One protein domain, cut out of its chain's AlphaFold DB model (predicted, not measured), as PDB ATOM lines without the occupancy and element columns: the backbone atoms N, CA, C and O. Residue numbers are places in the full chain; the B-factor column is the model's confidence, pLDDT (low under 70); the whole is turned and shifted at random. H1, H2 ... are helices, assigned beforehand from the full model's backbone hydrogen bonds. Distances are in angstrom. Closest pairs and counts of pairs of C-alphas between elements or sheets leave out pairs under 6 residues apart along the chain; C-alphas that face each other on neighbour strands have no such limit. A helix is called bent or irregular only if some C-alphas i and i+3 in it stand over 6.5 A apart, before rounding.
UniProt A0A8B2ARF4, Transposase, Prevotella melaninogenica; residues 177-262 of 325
ATOM      1  N   ALA A 177     121.467  28.285 100.020       92.69
ATOM      2  CA  ALA A 177     121.159  29.634 100.500       92.69
ATOM      3  C   ALA A 177     122.404  30.540 100.571       92.69
ATOM      4  O   ALA A 177     122.303  31.737 100.308       92.69
ATOM      5  N   HIS A 178     123.586  29.988 100.877       92.56
ATOM      6  CA  HIS A 178     124.838  30.752 100.840       92.56
ATOM      7  C   HIS A 178     125.259  31.073  99.406       92.56
ATOM      8  O   HIS A 178     125.589  32.219  99.115       92.56
ATOM      9  N   LEU A 179     125.197  30.089  98.505       95.12
ATOM     10  CA  LEU A 179     125.550  30.299  97.100       95.12
ATOM     11  C   LEU A 179     124.613  31.306  96.423       95.12
ATOM     12  O   LEU A 179     125.077  32.176  95.697       95.12
ATOM     13  N   LEU A 180     123.310  31.227  96.697       96.12
ATOM     14  CA  LEU A 180     122.302  32.153  96.180       96.12
ATOM     15  C   LEU A 180     122.529  33.589  96.673       96.12
ATOM     16  O   LEU A 180     122.354  34.520  95.894       96.12
ATOM     17  N   ARG A 181     122.953  33.786  97.932       94.69
ATOM     18  CA  ARG A 181     123.322  35.118  98.446       94.69
ATOM     19  C   ARG A 181     124.543  35.694  97.732       94.69
ATOM     20  O   ARG A 181     124.521  36.856  97.345       94.69
ATOM     21  N   GLU A 182     125.577  34.886  97.527       95.44
ATOM     22  CA  GLU A 182     126.767  35.319  96.782       95.44
ATOM     23  C   GLU A 182     126.435  35.634  95.318       95.44
ATOM     24  O   GLU A 182     126.894  36.633  94.775       95.44
ATOM     25  N   LEU A 183     125.582  34.832  94.678       95.81
ATOM     26  CA  LEU A 183     125.110  35.096  93.318       95.81
ATOM     27  C   LEU A 183     124.282  36.379  93.223       95.81
ATOM     28  O   LEU A 183     124.432  37.133  92.260       95.81
ATOM     29  N   GLN A 184     123.434  36.646  94.217       95.19
ATOM     30  CA  GLN A 184     122.694  37.901  94.312       95.19
ATOM     31  C   GLN A 184     123.662  39.086  94.408       95.19
ATOM     32  O   GLN A 184     123.566  40.019  93.618       95.19
ATOM     33  N   TYR A 185     124.661  38.993  95.288       95.88
ATOM     34  CA  TYR A 185     125.710  40.000  95.417       95.88
ATOM     35  C   TYR A 185     126.482  40.238  94.106       95.88
ATOM     36  O   TYR A 185     126.739  41.379  93.731       95.88
ATOM     37  N   LEU A 186     126.835  39.177  93.373       94.19
ATOM     38  CA  LEU A 186     127.496  39.302  92.069       94.19
ATOM     39  C   LEU A 186     126.598  39.979  91.023       94.19
ATOM     40  O   LEU A 186     127.089  40.775  90.226       94.19
ATOM     41  N   SER A 187     125.294  39.699  91.058       93.38
ATOM     42  CA  SER A 187     124.306  40.337  90.177       93.38
ATOM     43  C   SER A 187     124.156  41.831  90.469       93.38
ATOM     44  O   SER A 187     123.995  42.625  89.552       93.38
ATOM     45  N   GLU A 188     124.245  42.226  91.739       93.94
ATOM     46  CA  GLU A 188     124.240  43.635  92.157       93.94
ATOM     47  C   GLU A 188     125.553  44.347  91.813       93.94
ATOM     48  O   GLU A 188     125.555  45.538  91.512       93.94
ATOM     49  N   LEU A 189     126.678  43.626  91.844       92.62
ATOM     50  CA  LEU A 189     127.996  44.171  91.524       92.62
ATOM     51  C   LEU A 189     128.144  44.520  90.037       92.62
ATOM     52  O   LEU A 189     128.840  45.477  89.701       92.62
ATOM     53  N   ASN A 190     127.540  43.725  89.157       90.56
ATOM     54  CA  ASN A 190     127.492  43.983  87.725       90.56
ATOM     55  C   ASN A 190     126.108  43.581  87.202       90.56
ATOM     56  O   ASN A 190     125.803  42.393  87.084       90.56
ATOM     57  N   THR A 191     125.292  44.586  86.896       90.88
ATOM     58  CA  THR A 191     123.901  44.420  86.457       90.88
ATOM     59  C   THR A 191     123.764  44.067  84.978       90.88
ATOM     60  O   THR A 191     122.699  43.621  84.568       90.88
ATOM     61  N   GLU A 192     124.810  44.275  84.171       90.12
ATOM     62  CA  GLU A 192     124.785  44.002  82.726       90.12
ATOM     63  C   GLU A 192     125.105  42.538  82.400       90.12
ATOM     64  O   GLU A 192     124.754  42.045  81.329       90.12
ATOM     65  N   GLN A 193     125.765  41.818  83.311       91.31
ATOM     66  CA  GLN A 193     126.063  40.404  83.102       91.31
ATOM     67  C   GLN A 193     124.875  39.501  83.455       91.31
ATOM     68  O   GLN A 193     124.140  39.731  84.411       91.31
ATOM     69  N   GLU A 194     124.737  38.401  82.716       94.44
ATOM     70  CA  GLU A 194     123.657  37.426  82.914       94.44
ATOM     71  C   GLU A 194     124.111  36.131  83.604       94.44
ATOM     72  O   GLU A 194     123.291  35.269  83.928       94.44
ATOM     73  N   TRP A 195     125.420  35.940  83.786       96.44
ATOM     74  CA  TRP A 195     125.993  34.674  84.243       96.44
ATOM     75  C   TRP A 195     125.500  34.294  85.642       96.44
ATOM     76  O   TRP A 195     125.020  33.177  85.848       96.44
ATOM     77  N   SER A 196     125.544  35.225  86.599       95.81
ATOM     78  CA  SER A 196     125.059  34.968  87.961       95.81
ATOM     79  C   SER A 196     123.556  34.675  87.991       95.81
ATOM     80  O   SER A 196     123.110  33.810  88.748       95.81
ATOM     81  N   GLY A 197     122.777  35.343  87.134       95.31
ATOM     82  CA  GLY A 197     121.343  35.103  86.970       95.31
ATOM     83  C   GLY A 197     121.059  33.690  86.458       95.31
ATOM     84  O   GLY A 197     120.241  32.979  87.039       95.31
ATOM     85  N   LYS A 198     121.800  33.233  85.441       97.19
ATOM     86  CA  LYS A 198     121.687  31.869  84.891       97.19
ATOM     87  C   LYS A 198     121.995  30.797  85.939       97.19
ATOM     88  O   LYS A 198     121.230  29.843  86.072       97.19
ATOM     89  N   VAL A 199     123.060  30.970  86.727       97.31
ATOM     90  CA  VAL A 199     123.399  30.034  87.821       97.31
ATOM     91  C   VAL A 199     122.333  30.064  88.924       97.31
ATOM     92  O   VAL A 199     121.931  29.017  89.429       97.31
ATOM     93  N   THR A 200     121.823  31.250  89.268       97.75
ATOM     94  CA  THR A 200     120.743  31.413  90.255       97.75
ATOM     95  C   THR A 200     119.480  30.673  89.830       97.75
ATOM     96  O   THR A 200     118.879  29.968  90.642       97.75
ATOM     97  N   ASN A 201     119.086  30.809  88.564       97.81
ATOM     98  CA  ASN A 201     117.906  30.146  88.024       97.81
ATOM     99  C   ASN A 201     118.064  28.626  88.048       97.81
ATOM    100  O   ASN A 201     117.171  27.953  88.550       97.81
ATOM    101  N   LEU A 202     119.230  28.098  87.655       98.12
ATOM    102  CA  LEU A 202     119.515  26.663  87.750       98.12
ATOM    103  C   LEU A 202     119.312  26.128  89.178       98.12
ATOM    104  O   LEU A 202     118.676  25.096  89.375       98.12
ATOM    105  N   PHE A 203     119.827  26.833  90.189       97.94
ATOM    106  CA  PHE A 203     119.649  26.426  91.585       97.94
ATOM    107  C   PHE A 203     118.192  26.530  92.045       97.94
ATOM    108  O   PHE A 203     117.719  25.649  92.759       97.94
ATOM    109  N   ARG A 204     117.465  27.576  91.636       97.69
ATOM    110  CA  ARG A 204     116.038  27.730  91.964       97.69
ATOM    111  C   ARG A 204     115.177  26.650  91.320       97.69
ATOM    112  O   ARG A 204     114.285  26.139  91.985       97.69
ATOM    113  N   GLU A 205     115.463  26.283  90.078       97.81
ATOM    114  CA  GLU A 205     114.789  25.182  89.391       97.81
ATOM    115  C   GLU A 205     115.033  23.851  90.107       97.81
ATOM    116  O   GLU A 205     114.081  23.125  90.360       97.81
ATOM    117  N   ALA A 206     116.270  23.562  90.526       97.19
ATOM    118  CA  ALA A 206     116.573  22.345  91.283       97.19
ATOM    119  C   ALA A 206     115.827  22.301  92.632       97.19
ATOM    120  O   ALA A 206     115.315  21.263  93.045       97.19
ATOM    121  N   ILE A 207     115.739  23.443  93.323       96.50
ATOM    122  CA  ILE A 207     114.957  23.569  94.562       96.50
ATOM    123  C   ILE A 207     113.467  23.349  94.283       96.50
ATOM    124  O   ILE A 207     112.794  22.665  95.053       96.50
ATOM    125  N   HIS A 208     112.950  23.928  93.201       97.12
ATOM    126  CA  HIS A 208     111.560  23.753  92.800       97.12
ATOM    127  C   HIS A 208     111.248  22.285  92.501       97.12
ATOM    128  O   HIS A 208     110.281  21.767  93.049       97.12
ATOM    129  N   GLU A 209     112.105  21.600  91.744       96.56
ATOM    130  CA  GLU A 209     111.974  20.175  91.425       96.56
ATOM    131  C   GLU A 209     111.867  19.315  92.695       96.56
ATOM    132  O   GLU A 209     110.942  18.516  92.838       96.56
ATOM    133  N   ARG A 210     112.750  19.537  93.682       94.94
ATOM    134  CA  ARG A 210     112.669  18.853  94.985       94.94
ATOM    135  C   ARG A 210     111.384  19.186  95.740       94.94
ATOM    136  O   ARG A 210     110.791  18.302  96.345       94.94
ATOM    137  N   ASN A 211     110.966  20.447  95.766       94.94
ATOM    138  CA  ASN A 211     109.762  20.832  96.504       94.94
ATOM    139  C   ASN A 211     108.490  20.245  95.876       94.94
ATOM    140  O   ASN A 211     107.552  19.924  96.603       94.94
ATOM    141  N   THR A 212     108.468  20.090  94.552       96.50
ATOM    142  CA  THR A 212     107.383  19.430  93.816       96.50
ATOM    143  C   THR A 212     107.395  17.917  94.040       96.50
ATOM    144  O   THR A 212     106.327  17.326  94.183       96.50
ATOM    145  N   ASN A 213     108.584  17.315  94.176       95.25
ATOM    146  CA  ASN A 213     108.786  15.877  94.377       95.25
ATOM    147  C   ASN A 213     109.568  15.582  95.688       95.25
ATOM    148  O   ASN A 213     110.750  15.215  95.648       95.25
ATOM    149  N   PRO A 214     108.960  15.740  96.886       92.19
ATOM    150  CA  PRO A 214     109.699  15.726  98.154       92.19
ATOM    151  C   PRO A 214     110.375  14.400  98.502       92.19
ATOM    152  O   PRO A 214     111.444  14.414  99.103       92.19
ATOM    153  N   ASN A 215     109.765  13.271  98.133       92.81
ATOM    154  CA  ASN A 215     110.211  11.935  98.543       92.81
ATOM    155  C   ASN A 215     110.963  11.174  97.443       92.81
ATOM    156  O   ASN A 215     111.488  10.093  97.708       92.81
ATOM    157  N   ASP A 216     111.034  11.727  96.234       92.69
ATOM    158  CA  ASP A 216     111.576  11.012  95.083       92.69
ATOM    159  C   ASP A 216     113.104  11.066  95.055       92.69
ATOM    160  O   ASP A 216     113.737  12.052  95.451       92.69
ATOM    161  N   VAL A 217     113.716   9.996  94.558       92.75
ATOM    162  CA  VAL A 217     115.143   9.983  94.230       92.75
ATOM    163  C   VAL A 217     115.285  10.571  92.831       92.75
ATOM    164  O   VAL A 217     114.935   9.929  91.845       92.75
ATOM    165  N   ILE A 218     115.775  11.805  92.757       93.50
ATOM    166  CA  ILE A 218     115.953  12.543  91.509       93.50
ATOM    167  C   ILE A 218     117.419  12.430  91.106       93.50
ATOM    168  O   ILE A 218     118.318  12.776  91.879       93.50
ATOM    169  N   ASP A 219     117.664  11.960  89.885       92.62
ATOM    170  CA  ASP A 219     119.016  11.897  89.345       92.62
ATOM    171  C   ASP A 219     119.605  13.305  89.178       92.62
ATOM    172  O   ASP A 219     119.008  14.197  88.565       92.62
ATOM    173  N   LYS A 220     120.805  13.511  89.728       92.69
ATOM    174  CA  LYS A 220     121.488  14.807  89.689       92.69
ATOM    175  C   LYS A 220     122.433  14.966  88.496       92.69
ATOM    176  O   LYS A 220     122.960  16.065  88.322       92.69
ATOM    177  N   VAL A 221     122.681  13.921  87.694       92.81
ATOM    178  CA  VAL A 221     123.660  13.973  86.587       92.81
ATOM    179  C   VAL A 221     123.319  15.096  85.609       92.81
ATOM    180  O   VAL A 221     124.168  15.944  85.330       92.81
ATOM    181  N   SER A 222     122.057  15.186  85.187       94.88
ATOM    182  CA  SER A 222     121.591  16.247  84.283       94.88
ATOM    183  C   SER A 222     121.795  17.660  84.861       94.88
ATOM    184  O   SER A 222     122.213  18.581  84.158       94.88
ATOM    185  N   TRP A 223     121.572  17.851  86.164       96.62
ATOM    186  CA  TRP A 223     121.779  19.131  86.855       96.62
ATOM    187  C   TRP A 223     123.253  19.522  86.935       96.62
ATOM    188  O   TRP A 223     123.609  20.689  86.742       96.62
ATOM    189  N   ILE A 224     124.113  18.538  87.182       95.75
ATOM    190  CA  ILE A 224     125.561  18.707  87.206       95.75
ATOM    191  C   ILE A 224     126.082  19.109  85.817       95.75
ATOM    192  O   ILE A 224     126.889  20.033  85.716       95.75
ATOM    193  N   GLU A 225     125.599  18.484  84.744       96.50
ATOM    194  CA  GLU A 225     125.977  18.844  83.370       96.50
ATOM    195  C   GLU A 225     125.540  20.267  83.002       96.50
ATOM    196  O   GLU A 225     126.310  21.043  82.426       96.50
ATOM    197  N   ARG A 226     124.318  20.656  83.388       97.44
ATOM    198  CA  ARG A 226     123.829  22.033  83.219       97.44
ATOM    199  C   ARG A 226     124.715  23.034  83.964       97.44
ATOM    200  O   ARG A 226     125.044  24.081  83.407       97.44
ATOM    201  N   LEU A 227     125.139  22.706  85.187       97.38
ATOM    202  CA  LEU A 227     126.064  23.537  85.958       97.38
ATOM    203  C   LEU A 227     127.437  23.641  85.282       97.38
ATOM    204  O   LEU A 227     127.991  24.737  85.189       97.38
ATOM    205  N   ASP A 228     127.971  22.537  84.765       97.25
ATOM    206  CA  ASP A 228     129.250  22.530  84.051       97.25
ATOM    207  C   ASP A 228     129.253  23.436  82.836       97.25
ATOM    208  O   ASP A 228     130.226  24.153  82.596       97.25
ATOM    209  N   ASN A 229     128.160  23.429  82.078       97.12
ATOM    210  CA  ASN A 229     128.016  24.295  80.919       97.12
ATOM    211  C   ASN A 229     128.073  25.776  81.315       97.12
ATOM    212  O   ASN A 229     128.663  26.569  80.586       97.12
ATOM    213  N   LEU A 230     127.542  26.151  82.485       96.56
ATOM    214  CA  LEU A 230     127.653  27.513  83.021       96.56
ATOM    215  C   LEU A 230     129.062  27.825  83.543       96.56
ATOM    216  O   LEU A 230     129.567  28.926  83.331       96.56
ATOM    217  N   ILE A 231     129.721  26.871  84.204       96.00
ATOM    218  CA  ILE A 231     131.092  27.033  84.715       96.00
ATOM    219  C   ILE A 231     132.097  27.219  83.567       96.00
ATOM    220  O   ILE A 231     133.054  27.985  83.709       96.00
ATOM    221  N   LYS A 232     131.887  26.541  82.434       95.19
ATOM    222  CA  LYS A 232     132.752  26.619  81.245       95.19
ATOM    223  C   LYS A 232     132.654  27.949  80.492       95.19
ATOM    224  O   LYS A 232     133.522  28.218  79.666       95.19
ATOM    225  N   GLN A 233     131.640  28.777  80.755       93.94
ATOM    226  CA  GLN A 233     131.509  30.081  80.099       93.94
ATOM    227  C   GLN A 233     132.699  30.991  80.431       93.94
ATOM    228  O   GLN A 233     133.257  30.950  81.535       93.94
ATOM    229  N   ASN A 234     133.090  31.823  79.462       91.19
ATOM    230  CA  ASN A 234     134.127  32.820  79.685       91.19
ATOM    231  C   ASN A 234     133.568  33.943  80.570       91.19
ATOM    232  O   ASN A 234     132.609  34.615  80.202       91.19
ATOM    233  N   ILE A 235     134.173  34.112  81.743       91.94
ATOM    234  CA  ILE A 235     133.820  35.135  82.734       91.94
ATOM    235  C   ILE A 235     135.044  35.959  83.156       91.94
ATOM    236  O   ILE A 235     135.023  36.600  84.206       91.94
ATOM    237  N   GLU A 236     136.143  35.894  82.400       89.12
ATOM    238  CA  GLU A 236     137.401  36.547  82.784       89.12
ATOM    239  C   GLU A 236     137.257  38.070  82.849       89.12
ATOM    240  O   GLU A 236     137.767  38.705  83.775       89.12
ATOM    241  N   GLU A 237     136.460  38.633  81.942       89.62
ATOM    242  CA  GLU A 237     136.166  40.067  81.858       89.62
ATOM    243  C   GLU A 237     135.236  40.563  82.979       89.62
ATOM    244  O   GLU A 237     135.242  41.748  83.305       89.62
ATOM    245  N   LEU A 238     134.494  39.669  83.652       89.25
ATOM    246  CA  LEU A 238     133.601  40.033  84.766       89.25
ATOM    247  C   LEU A 238     134.367  40.368  86.057       89.25
ATOM    248  O   LEU A 238     133.809  40.918  87.009       89.25
ATOM    249  N   GLY A 239     135.660  40.041  86.107       91.81
ATOM    250  CA  GLY A 239     136.561  40.418  87.187       91.81
ATOM    251  C   GLY A 239     136.762  39.359  88.276       91.81
ATOM    252  O   GLY A 239     136.181  38.271  88.305       91.81
ATOM    253  N   LYS A 240     137.649  39.688  89.226       93.75
ATOM    254  CA  LYS A 240     138.215  38.727  90.195       93.75
ATOM    255  C   LYS A 240     137.172  38.030  91.075       93.75
ATOM    256  O   LYS A 240     137.366  36.862  91.418       93.75
ATOM    257  N   LYS A 241     136.087  38.715  91.458       93.94
ATOM    258  CA  LYS A 241     135.056  38.148  92.348       93.94
ATOM    259  C   LYS A 241     134.290  37.005  91.676       93.94
ATOM    260  O   LYS A 241     134.169  35.938  92.274       93.94
ATOM    261  N   PHE A 242     133.911  37.170  90.409       95.88
ATOM    262  CA  PHE A 242     133.259  36.132  89.605       95.88
ATOM    263  C   PHE A 242     134.164  34.910  89.410       95.88
ATOM    264  O   PHE A 242     133.756  33.778  89.665       95.88
ATOM    265  N   ILE A 243     135.433  35.138  89.054       94.94
ATOM    266  CA  ILE A 243     136.423  34.063  88.880       94.94
ATOM    267  C   ILE A 243     136.615  33.274  90.182       94.94
ATOM    268  O   ILE A 243     136.711  32.044  90.160       94.94
ATOM    269  N   THR A 244     136.672  33.969  91.321       96.12
ATOM    270  CA  THR A 244     136.830  33.346  92.643       96.12
ATOM    271  C   THR A 244     135.616  32.494  92.996       96.12
ATOM    272  O   THR A 244     135.776  31.343  93.403       96.12
ATOM    273  N   PHE A 245     134.412  33.017  92.767       96.25
ATOM    274  CA  PHE A 245     133.176  32.282  93.004       96.25
ATOM    275  C   PHE A 245     133.067  31.038  92.108       96.25
ATOM    276  O   PHE A 245     132.818  29.946  92.617       96.25
ATOM    277  N   ARG A 246     133.383  31.147  90.806       96.38
ATOM    278  CA  ARG A 246     133.448  29.995  89.884       96.38
ATOM    279  C   ARG A 246     134.408  28.914  90.382       96.38
ATOM    280  O   ARG A 246     134.056  27.739  90.374       96.38
ATOM    281  N   LYS A 247     135.610  29.286  90.838       95.56
ATOM    282  CA  LYS A 247     136.563  28.323  91.427       95.56
ATOM    283  C   LYS A 247     135.979  27.634  92.664       95.56
ATOM    284  O   LYS A 247     136.194  26.438  92.852       95.56
ATOM    285  N   GLY A 248     135.226  28.373  93.479       95.69
ATOM    286  CA  GLY A 248     134.465  27.828  94.602       95.69
ATOM    287  C   GLY A 248     133.440  26.782  94.161       95.69
ATOM    288  O   GLY A 248     133.449  25.677  94.700       95.69
ATOM    289  N   LEU A 249     132.633  27.092  93.139       95.81
ATOM    290  CA  LEU A 249     131.653  26.161  92.565       95.81
ATOM    291  C   LEU A 249     132.306  24.884  92.030       95.81
ATOM    292  O   LEU A 249     131.828  23.797  92.322       95.81
ATOM    293  N   VAL A 250     133.427  24.993  91.309       95.31
ATOM    294  CA  VAL A 250     134.172  23.820  90.812       95.31
ATOM    295  C   VAL A 250     134.609  22.917  91.965       95.31
ATOM    296  O   VAL A 250     134.477  21.700  91.884       95.31
ATOM    297  N   LYS A 251     135.097  23.502  93.065       93.19
ATOM    298  CA  LYS A 251     135.567  22.739  94.227       93.19
ATOM    299  C   LYS A 251     134.446  21.961  94.918       93.19
ATOM    300  O   LYS A 251     134.706  20.898  95.474       93.19
ATOM    301  N   CYS A 252     133.230  22.502  94.939       92.88
ATOM    302  CA  CYS A 252     132.096  21.872  95.611       92.88
ATOM    303  C   CYS A 252     131.080  21.219  94.663       92.88
ATOM    304  O   CYS A 252     130.076  20.705  95.148       92.88
ATOM    305  N   ARG A 253     131.366  21.190  93.354       92.88
ATOM    306  CA  ARG A 253     130.505  20.730  92.253       92.88
ATOM    307  C   ARG A 253     129.695  19.477  92.577       92.88
ATOM    308  O   ARG A 253     128.472  19.502  92.488       92.88
ATOM    309  N   ASP A 254     130.367  18.415  93.009       90.50
ATOM    310  CA  ASP A 254     129.747  17.097  93.203       90.50
ATOM    311  C   ASP A 254     128.806  17.034  94.420       90.50
ATOM    312  O   ASP A 254     128.057  16.073  94.581       90.50
ATOM    313  N   TYR A 255     128.821  18.069  95.266       91.50
ATOM    314  CA  TYR A 255     128.060  18.165  96.515       91.50
ATOM    315  C   TYR A 255     126.912  19.186  96.457       91.50
ATOM    316  O   TYR A 255     126.205  19.375  97.448       91.50
ATOM    317  N   ILE A 256     126.735  19.886  95.330       94.31
ATOM    318  CA  ILE A 256     125.733  20.958  95.185       94.31
ATOM    319  C   ILE A 256     124.310  20.396  95.088       94.31
ATOM    320  O   ILE A 256     123.380  20.997  95.623       94.31
ATOM    321  N   PHE A 257     124.139  19.239  94.444       95.50
ATOM    322  CA  PHE A 257     122.827  18.662  94.123       95.50
ATOM    323  C   PHE A 257     122.522  17.352  94.872       95.50
ATOM    324  O   PHE A 257     121.620  16.617  94.490       95.50
ATOM    325  N   ASN A 258     123.239  17.041  95.958       92.44
ATOM    326  CA  ASN A 258     123.025  15.805  96.730       92.44
ATOM    327  C   ASN A 258     121.626  15.719  97.360       92.44
ATOM    328  O   ASN A 258     121.097  14.623  97.547       92.44
ATOM    329  N   PHE A 259     121.006  16.866  97.641       93.56
ATOM    330  CA  PHE A 259     119.624  16.956  98.103       93.56
ATOM    331  C   PHE A 259     118.601  16.427  97.084       93.56
ATOM    332  O   PHE A 259     117.470  16.167  97.476       93.56
ATOM    333  N   LEU A 260     118.954  16.265  95.800       94.06
ATOM    334  CA  LEU A 260     118.090  15.666  94.769       94.06
ATOM    335  C   LEU A 260     118.117  14.132  94.809       94.06
ATOM    336  O   LEU A 260     117.077  13.490  94.699       94.06
ATOM    337  N   GLU A 261     119.276  13.533  95.072       91.56
ATOM    338  CA  GLU A 261     119.382  12.074  95.197       91.56
ATOM    339  C   GLU A 261     118.845  11.577  96.545       91.56
ATOM    340  O   GLU A 261     118.276  10.492  96.629       91.56
ATOM    341  N   ASN A 262     119.023  12.356  97.618       89.75
ATOM    342  CA  ASN A 262     118.609  11.960  98.961       89.75
ATOM    343  C   ASN A 262     117.557  12.922  99.544       89.75
ATOM    344  O   ASN A 262     117.932  13.994 100.032       89.75
TER     345      ASN A 262
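AT A GLANCE: This is residues 177 to 262 of the 325 residues of the protein "Transposase" of Prevotella melaninogenica (UniProt A0A8B2ARF4). Four helices, H2, H1, H3 and H4, stand side by side as an up-and-down bundle, with H2 the longest of them and the short H5 at one end. Going round the bundle, the helices follow chain order from H1 to H4. The printed part has 86 residues with five named helices, in the order H1, H2, H3, H4, H5, and no named strand; the class is all helix. It is compact, with a radius of gyration of the C-alphas of 13.2 A, and only just elongated, with spans of 41 by 20 by 18 A.

IN THESE COORDINATES: H2 is residues 195 to 212, 25.9 A long, from C-alpha 195 at (125.993, 34.674, 84.243). H1 is residues 177 to 189, 18.4 A, from C-alpha 177 at (121.159, 29.634, 100.500). H3 is residues 221 to 231, 15.1 A. H4 is residues 240 to 255, 23.8 A, with a kink of 29 degrees near residue 249; it is irregular, with C-alphas 251 and 254 8.2 A apart. H5, residues 258 to 261, ends at C-alpha 261 at (119.382, 12.074, 95.197).

HOW THE PARTS SIT: H2 is the hub, touching three helices. Its residues 196 to 203 alone touch H1, a hairpin at a shallow tilt of 30 degrees; the closest C-alphas, of Leu 183 and Ser 196, are 5.4 A apart. H2 and H3 touch as a hairpin at a shallow tilt of 16 degrees, closest at the C-alphas of Val 199 and Leu 230, 6.9 A. With residues 206 to 210 alone, H2 only just touches H5, with 3 pairs of C-alphas within 8 A; those of Arg 210 and Leu 260 are closest, 6.3 A. H3 and H4 touch as a hairpin at 14 degrees, a shallow tilt, closest at the C-alphas of Ile 231 and Arg 246, 6.4 A. H1 and H4 are close but not clearly touching, the C-alphas of Leu 186 and Phe 242 being 7.0 A apart. H1, H2 and H3 have each O i to N i+4 pair within hydrogen-bond range, H4 has 10 of 12, and H5 is too short for such a pair.

THE WHOLE: The C-alphas farthest apart, of Asn 215 and Glu 237, are 41.8 A apart. The printed part has no cut, and no link is long. Mean pLDDT of the printed part is 94.5, and no printed residue is under 70.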